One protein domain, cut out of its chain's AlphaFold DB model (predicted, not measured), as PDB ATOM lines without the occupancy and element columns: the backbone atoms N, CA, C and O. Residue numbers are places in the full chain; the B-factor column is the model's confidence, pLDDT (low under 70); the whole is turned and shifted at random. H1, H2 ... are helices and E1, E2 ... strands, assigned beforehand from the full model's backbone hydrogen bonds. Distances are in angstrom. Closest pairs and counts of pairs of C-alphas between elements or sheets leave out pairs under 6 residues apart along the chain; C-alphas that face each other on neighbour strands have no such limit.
ATOM      1  N   TYR A 210     121.731  80.349  37.251       82.88
ATOM      2  CA  TYR A 210     121.168  81.007  38.428       82.88
ATOM      3  C   TYR A 210     120.517  79.981  39.357       82.88
ATOM      4  O   TYR A 210     119.749  79.117  38.929       82.88
ATOM      5  N   ARG A 211     120.833  80.077  40.648       86.81
ATOM      6  CA  ARG A 211     120.291  79.201  41.685       86.81
ATOM      7  C   ARG A 211     120.292  79.904  43.026       86.81
ATOM      8  O   ARG A 211     121.328  80.334  43.513       86.81
ATOM      9  N   ASN A 212     119.134  79.953  43.658       88.62
ATOM     10  CA  ASN A 212     118.958  80.449  45.020       88.62
ATOM     11  C   ASN A 212     118.668  79.313  46.015       88.62
ATOM     12  O   ASN A 212     118.399  79.561  47.189       88.62
ATOM     13  N   LYS A 213     118.772  78.060  45.551       91.00
ATOM     14  CA  LYS A 213     118.727  76.841  46.355       91.00
ATOM     15  C   LYS A 213     119.756  75.828  45.852       91.00
ATOM     16  O   LYS A 213     119.810  75.523  44.662       91.00
ATOM     17  N   GLN A 214     120.571  75.283  46.746       89.56
ATOM     18  CA  GLN A 214     121.643  74.354  46.400       89.56
ATOM     19  C   GLN A 214     121.581  73.107  47.275       89.56
ATOM     20  O   GLN A 214     121.696  73.184  48.496       89.56
ATOM     21  N   PHE A 215     121.434  71.949  46.637       90.56
ATOM     22  CA  PHE A 215     121.608  70.649  47.277       90.56
ATOM     23  C   PHE A 215     123.046  70.164  47.116       90.56
ATOM     24  O   PHE A 215     123.672  70.401  46.081       90.56
ATOM     25  N   VAL A 216     123.544  69.420  48.100       79.81
ATOM     26  CA  VAL A 216     124.771  68.627  47.965       79.81
ATOM     27  C   VAL A 216     124.448  67.193  48.343       79.81
ATOM     28  O   VAL A 216     123.853  66.945  49.390       79.81
ATOM     29  N   LYS A 217     124.844  66.267  47.477       87.44
ATOM     30  CA  LYS A 217     124.814  64.825  47.682       87.44
ATOM     31  C   LYS A 217     126.262  64.342  47.726       87.44
ATOM     32  O   LYS A 217     126.967  64.399  46.723       87.44
ATOM     33  N   GLY A 218     126.699  63.936  48.909       76.44
ATOM     34  CA  GLY A 218     128.047  63.463  49.184       76.44
ATOM     35  C   GLY A 218     128.151  61.945  49.329       76.44
ATOM     36  O   GLY A 218     127.176  61.205  49.163       76.44
ATOM     37  N   GLY A 219     129.359  61.476  49.641       77.44
ATOM     38  CA  GLY A 219     129.641  60.077  49.971       77.44
ATOM     39  C   GLY A 219     129.202  59.700  51.386       77.44
ATOM     40  O   GLY A 219     128.621  60.511  52.106       77.44
ATOM     41  N   ALA A 220     129.489  58.461  51.793       83.06
ATOM     42  CA  ALA A 220     129.206  57.994  53.147       83.06
ATOM     43  C   ALA A 220     130.052  58.763  54.177       83.06
ATOM     44  O   ALA A 220     131.279  58.809  54.057       83.06
ATOM     45  N   GLY A 221     129.394  59.367  55.164       74.31
ATOM     46  CA  GLY A 221     130.042  60.048  56.275       74.31
ATOM     47  C   GLY A 221     130.560  59.099  57.349       74.31
ATOM     48  O   GLY A 221     130.513  57.875  57.209       74.31
ATOM     49  N   GLU A 222     131.060  59.666  58.450       73.00
ATOM     50  CA  GLU A 222     131.603  58.897  59.586       73.00
ATOM     51  C   GLU A 222     130.571  57.950  60.226       73.00
ATOM     52  O   GLU A 222     130.938  56.950  60.844       73.00
ATOM     53  N   ASP A 223     129.279  58.234  60.050       75.69
ATOM     54  CA  ASP A 223     128.147  57.432  60.518       75.69
ATOM     55  C   ASP A 223     127.700  56.344  59.517       75.69
ATOM     56  O   ASP A 223     126.807  55.550  59.819       75.69
ATOM     57  N   GLY A 224     128.328  56.286  58.337       72.31
ATOM     58  CA  GLY A 224     128.014  55.350  57.258       72.31
ATOM     59  C   GLY A 224     126.825  55.750  56.377       72.31
ATOM     60  O   GLY A 224     126.517  55.011  55.439       72.31
ATOM     61  N   ASN A 225     126.174  56.891  56.627       81.12
ATOM     62  CA  ASN A 225     125.097  57.416  55.783       81.12
ATOM     63  C   ASN A 225     125.656  58.361  54.717       81.12
ATOM     64  O   ASN A 225     126.631  59.066  54.952       81.12
ATOM     65  N   ASN A 226     125.027  58.416  53.542       81.25
ATOM     66  CA  ASN A 226     125.425  59.386  52.522       81.25
ATOM     67  C   ASN A 226     125.102  60.811  52.982       81.25
ATOM     68  O   ASN A 226     123.980  61.080  53.416       81.25
ATOM     69  N   ILE A 227     126.059  61.726  52.826       82.50
ATOM     70  CA  ILE A 227     125.857  63.143  53.123       82.50
ATOM     71  C   ILE A 227     124.788  63.715  52.185       82.50
ATOM     72  O   ILE A 227     124.875  63.585  50.965       82.50
ATOM     73  N   GLN A 228     123.785  64.384  52.749       90.50
ATOM     74  CA  GLN A 228     122.791  65.132  51.987       90.50
ATOM     75  C   GLN A 228     122.442  66.419  52.728       90.50
ATOM     76  O   GLN A 228     121.899  66.370  53.829       90.50
ATOM     77  N   ILE A 229     122.704  67.565  52.107       87.50
ATOM     78  CA  ILE A 229     122.367  68.871  52.683       87.50
ATOM     79  C   ILE A 229     121.673  69.777  51.663       87.50
ATOM     80  O   ILE A 229     121.718  69.532  50.453       87.50
ATOM     81  N   VAL A 230     121.045  70.841  52.160       93.50
ATOM     82  CA  VAL A 230     120.437  71.894  51.345       93.50
ATOM     83  C   VAL A 230     120.689  73.258  51.973       93.50
ATOM     84  O   VAL A 230     120.493  73.433  53.173       93.50
ATOM     85  N   VAL A 231     121.097  74.222  51.151       87.06
ATOM     86  CA  VAL A 231     121.215  75.637  51.522       87.06
ATOM     87  C   VAL A 231     120.322  76.448  50.586       87.06
ATOM     88  O   VAL A 231     120.208  76.131  49.401       87.06
ATOM     89  N   GLU A 232     119.654  77.473  51.108       92.44
ATOM     90  CA  GLU A 232     118.769  78.350  50.336       92.44
ATOM     91  C   GLU A 232     118.920  79.815  50.753       92.44
ATOM     92  O   GLU A 232     119.170  80.113  51.920       92.44
ATOM     93  N   ASP A 233     118.742  80.725  49.795       86.38
ATOM     94  CA  ASP A 233     118.682  82.165  50.034       86.38
ATOM     95  C   ASP A 233     117.239  82.660  49.898       86.38
ATOM     96  O   ASP A 233     116.736  82.937  48.807       86.38
ATOM     97  N   SER A 234     116.562  82.777  51.037       88.38
ATOM     98  CA  SER A 234     115.163  83.204  51.105       88.38
ATOM     99  C   SER A 234     114.936  84.651  50.652       88.38
ATOM    100  O   SER A 234     113.842  84.977  50.175       88.38
ATOM    101  N   THR A 235     115.951  85.515  50.753       86.38
ATOM    102  CA  THR A 235     115.863  86.915  50.311       86.38
ATOM    103  C   THR A 235     115.850  86.974  48.791       86.38
ATOM    104  O   THR A 235     114.975  87.611  48.204       86.38
ATOM    105  N   GLU A 236     116.761  86.243  48.153       87.19
ATOM    106  CA  GLU A 236     116.831  86.160  46.697       87.19
ATOM    107  C   GLU A 236     115.605  85.439  46.108       87.19
ATOM    108  O   GLU A 236     115.049  85.892  45.107       87.19
ATOM    109  N   ILE A 237     115.117  84.364  46.746       88.56
ATOM    110  CA  ILE A 237     113.862  83.696  46.344       88.56
ATOM    111  C   ILE A 237     112.704  84.704  46.316       88.56
ATOM    112  O   ILE A 237     111.958  84.767  45.338       88.56
ATOM    113  N   SER A 238     112.589  85.543  47.350       86.50
ATOM    114  CA  SER A 238     111.536  86.563  47.447       86.50
ATOM    115  C   SER A 238     111.688  87.667  46.387       86.50
ATOM    116  O   SER A 238     110.704  88.095  45.774       86.50
ATOM    117  N   ALA A 239     112.921  88.120  46.134       84.44
ATOM    118  CA  ALA A 239     113.222  89.110  45.098       84.44
ATOM    119  C   ALA A 239     112.902  88.575  43.692       84.44
ATOM    120  O   ALA A 239     112.307  89.278  42.864       84.44
ATOM    121  N   ARG A 240     113.217  87.300  43.439       88.25
ATOM    122  CA  ARG A 240     112.916  86.636  42.172       88.25
ATOM    123  C   ARG A 240     111.422  86.436  41.974       88.25
ATOM    124  O   ARG A 240     110.915  86.769  40.909       88.25
ATOM    125  N   GLN A 241     110.715  85.994  43.009       87.62
ATOM    126  CA  GLN A 241     109.260  85.853  42.970       87.62
ATOM    127  C   GLN A 241     108.563  87.186  42.647       87.62
ATOM    128  O   GLN A 241     107.625  87.228  41.854       87.62
ATOM    129  N   THR A 242     109.067  88.296  43.197       85.50
ATOM    130  CA  THR A 242     108.568  89.645  42.877       85.50
ATOM    131  C   THR A 242     108.797  90.007  41.407       85.50
ATOM    132  O   THR A 242     107.926  90.604  40.778       85.50
ATOM    133  N   SER A 243     109.950  89.628  40.850       82.75
ATOM    134  CA  SER A 243     110.321  89.920  39.457       82.75
ATOM    135  C   SER A 243     109.555  89.071  38.432       82.75
ATOM    136  O   SER A 243     109.339  89.516  37.309       82.75
ATOM    137  N   GLU A 244     109.155  87.852  38.796       84.31
ATOM    138  CA  GLU A 244     108.456  86.905  37.911       84.31
ATOM    139  C   GLU A 244     106.930  87.036  37.930       84.31
ATOM    140  O   GLU A 244     106.265  86.588  36.995       84.31
ATOM    141  N   GLY A 245     106.375  87.663  38.968       78.31
ATOM    142  CA  GLY A 245     104.936  87.843  39.147       78.31
ATOM    143  C   GLY A 245     104.300  86.771  40.039       78.31
ATOM    144  O   GLY A 245     104.677  85.603  40.030       78.31
ATOM    145  N   SER A 246     103.299  87.173  40.824       59.06
ATOM    146  CA  SER A 246     102.713  86.373  41.913       59.06
ATOM    147  C   SER A 246     101.907  85.147  41.482       59.06
ATOM    148  O   SER A 246     101.645  84.277  42.310       59.06
ATOM    149  N   ASP A 247     101.493  85.076  40.218       61.03
ATOM    150  CA  ASP A 247     100.427  84.156  39.810       61.03
ATOM    151  C   ASP A 247     100.958  82.784  39.350       61.03
ATOM    152  O   ASP A 247     100.203  81.813  39.369       61.03
ATOM    153  N   TYR A 248     102.254  82.675  38.999       52.12
ATOM    154  CA  TYR A 248     102.869  81.442  38.463       52.12
ATOM    155  C   TYR A 248     104.368  81.256  38.786       52.12
ATOM    156  O   TYR A 248     105.061  80.526  38.079       52.12
ATOM    157  N   SER A 249     104.894  81.882  39.844       66.25
ATOM    158  CA  SER A 249     106.320  81.806  40.198       66.25
ATOM    159  C   SER A 249     106.542  81.354  41.640       66.25
ATOM    160  O   SER A 249     106.030  81.947  42.594       66.25
ATOM    161  N   SER A 250     107.356  80.308  41.804       83.31
ATOM    162  CA  SER A 250     107.916  79.923  43.102       83.31
ATOM    163  C   SER A 250     109.074  80.833  43.523       83.31
ATOM    164  O   SER A 250     109.443  80.830  44.692       83.31
ATOM    165  N   GLY A 251     109.688  81.552  42.576       83.69
ATOM    166  CA  GLY A 251     110.971  82.228  42.744       83.69
ATOM    167  C   GLY A 251     112.147  81.277  42.991       83.69
ATOM    168  O   GLY A 251     113.263  81.758  43.146       83.69
ATOM    169  N   ILE A 252     111.936  79.954  43.039       89.44
ATOM    170  CA  ILE A 252     112.943  78.960  43.442       89.44
ATOM    171  C   ILE A 252     113.660  78.405  42.212       89.44
ATOM    172  O   ILE A 252     113.050  77.759  41.363       89.44
ATOM    173  N   TYR A 253     114.978  78.573  42.198       89.25
ATOM    174  CA  TYR A 253     115.897  78.027  41.207       89.25
ATOM    175  C   TYR A 253     116.916  77.146  41.926       89.25
ATOM    176  O   TYR A 253     117.699  77.623  42.751       89.25
ATOM    177  N   GLY A 254     116.852  75.841  41.661       89.56
ATOM    178  CA  GLY A 254     117.610  74.819  42.378       89.56
ATOM    179  C   GLY A 254     118.698  74.164  41.532       89.56
ATOM    180  O   GLY A 254     118.494  73.934  40.344       89.56
ATOM    181  N   ASN A 255     119.818  73.785  42.149       88.62
ATOM    182  CA  ASN A 255     120.793  72.870  41.545       88.62
ATOM    183  C   ASN A 255     121.304  71.844  42.578       88.62
ATOM    184  O   ASN A 255     121.085  72.004  43.781       88.62
ATOM    185  N   VAL A 256     121.983  70.793  42.114       86.88
ATOM    186  CA  VAL A 256     122.543  69.706  42.930       86.88
ATOM    187  C   VAL A 256     124.033  69.546  42.619       86.88
ATOM    188  O   VAL A 256     124.418  69.439  41.461       86.88
ATOM    189  N   ILE A 257     124.873  69.519  43.654       76.81
ATOM    190  CA  ILE A 257     126.264  69.056  43.575       76.81
ATOM    191  C   ILE A 257     126.255  67.577  43.970       76.81
ATOM    192  O   ILE A 257     125.796  67.254  45.062       76.81
ATOM    193  N   ASP A 258     126.732  66.689  43.098       80.56
ATOM    194  CA  ASP A 258     126.901  65.258  43.391       80.56
ATOM    195  C   ASP A 258     128.404  64.943  43.430       80.56
ATOM    196  O   ASP A 258     129.053  64.865  42.386       80.56
ATOM    197  N   ASP A 259     128.968  64.837  44.637       62.75
ATOM    198  CA  ASP A 259     130.391  64.557  44.846       62.75
ATOM    199  C   ASP A 259     130.605  63.539  45.972       62.75
ATOM    200  O   ASP A 259     130.611  63.861  47.160       62.75
ATOM    201  N   SER A 260     130.883  62.293  45.579       72.38
ATOM    202  CA  SER A 260     131.158  61.183  46.497       72.38
ATOM    203  C   SER A 260     132.353  61.402  47.438       72.38
ATOM    204  O   SER A 260     132.516  60.624  48.375       72.38
ATOM    205  N   ASN A 261     133.215  62.393  47.182       60.28
ATOM    206  CA  ASN A 261     134.372  62.699  48.030       60.28
ATOM    207  C   ASN A 261     134.020  63.616  49.207       60.28
ATOM    208  O   ASN A 261     134.780  63.693  50.170       60.28
ATOM    209  N   ILE A 262     132.867  64.286  49.160       66.44
ATOM    210  CA  ILE A 262     132.360  65.061  50.287       66.44
ATOM    211  C   ILE A 262     131.773  64.076  51.299       66.44
ATOM    212  O   ILE A 262     130.660  63.582  51.134       66.44
ATOM    213  N   THR A 263     132.539  63.770  52.343       73.25
ATOM    214  CA  THR A 263     132.187  62.778  53.375       73.25
ATOM    215  C   THR A 263     131.883  63.405  54.737       73.25
ATOM    216  O   THR A 263     131.695  62.695  55.718       73.25
ATOM    217  N   ASN A 264     131.803  64.735  54.838       78.19
ATOM    218  CA  ASN A 264     131.343  65.401  56.057       78.19
ATOM    219  C   ASN A 264     130.408  66.583  55.752       78.19
ATOM    220  O   ASN A 264     130.507  67.230  54.707       78.19
ATOM    221  N   GLU A 265     129.501  66.872  56.689       77.44
ATOM    222  CA  GLU A 265     128.470  67.909  56.532       77.44
ATOM    223  C   GLU A 265     129.037  69.332  56.454       77.44
ATOM    224  O   GLU A 265     128.455  70.185  55.786       77.44
ATOM    225  N   THR A 266     130.177  69.597  57.100       73.19
ATOM    226  CA  THR A 266     130.802  70.933  57.088       73.19
ATOM    227  C   THR A 266     131.302  71.281  55.686       73.19
ATOM    228  O   THR A 266     131.011  72.349  55.159       73.19
TER     229      THR A 266
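This is residues 210 to 266 of the 827 residues of a protein of Papillibacter cinnamivorans DSM 12816 (UniProt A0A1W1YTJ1). What does the model look like at first sight? It is a narrow sheet of three strands, with E1 in the middle between E2 and E3, and one helix, H1, placed beyond one end of the sheet, where E2 ends and E3 begins. Sheet and helix together make a rod, with C-alphas that span 44 by 15 by 15 A. What is it made of? The printed part has 57 residues, with three named strands and one named helix in the order E1, E2, H1, E3; the sheet order is E2, E1, E3, mixed, and the class is mixed, helices and strands. How tightly is it gathered? It is loose, with a radius of gyration of the C-alphas of 14.7 A.

Where are the strands? E1 is residues 213 to 220, 22.6 A from first to last C-alpha, and begins with C-alpha 213 at (118.727, 76.841, 46.355). E2 is residues 226 to 232, 20.2 A long, and E3 is residues 254 to 259, 16.6 A long, ending with C-alpha 259 at (130.391, 64.557, 44.846). Where is the helix? H1 is residues 234 to 244, 15.3 A long, and ends with C-alpha 244 at (108.456, 86.905, 37.911).

How do the strands pair? E2 and E1 are antiparallel neighbours and a hairpin, at 167 degrees between their directions, with N 214 and O 231 within hydrogen-bond range at 2.8 A and N 218 and O 227 at 2.8 A. E1 and E3 are parallel neighbours at 19 degrees, with N 217 and O 257 within hydrogen-bond range at 2.8 A; the C-alphas of Phe 215 and Val 256 face each other at 4.5 A. Which strands are at the edges? E2 and E3 are edge strands, and E1 is the inner strand. How does the helix stand to the sheet? H1 is not on the sheet, with 3 pairs of C-alphas within 10 A, and it is only just apart from E1, the closest C-alphas being 8.4 A from each other. In H1, every O i to N i+4 pair is within hydrogen-bond range.

How large is it? The two C-alphas farthest apart, those of Glu 222 and Asp 247, are 44.7 A from each other. Is there a cut, or a long link? The printed part has no cut, and no link is long: E1 to E2 and E2 to H1 are tight, and H1 to E3, with 9 residues, is short. Where is confidence low? The mean pLDDT of the printed part is 80.9, and residues 246 to 249, 259 and 261 to 262 are under 70.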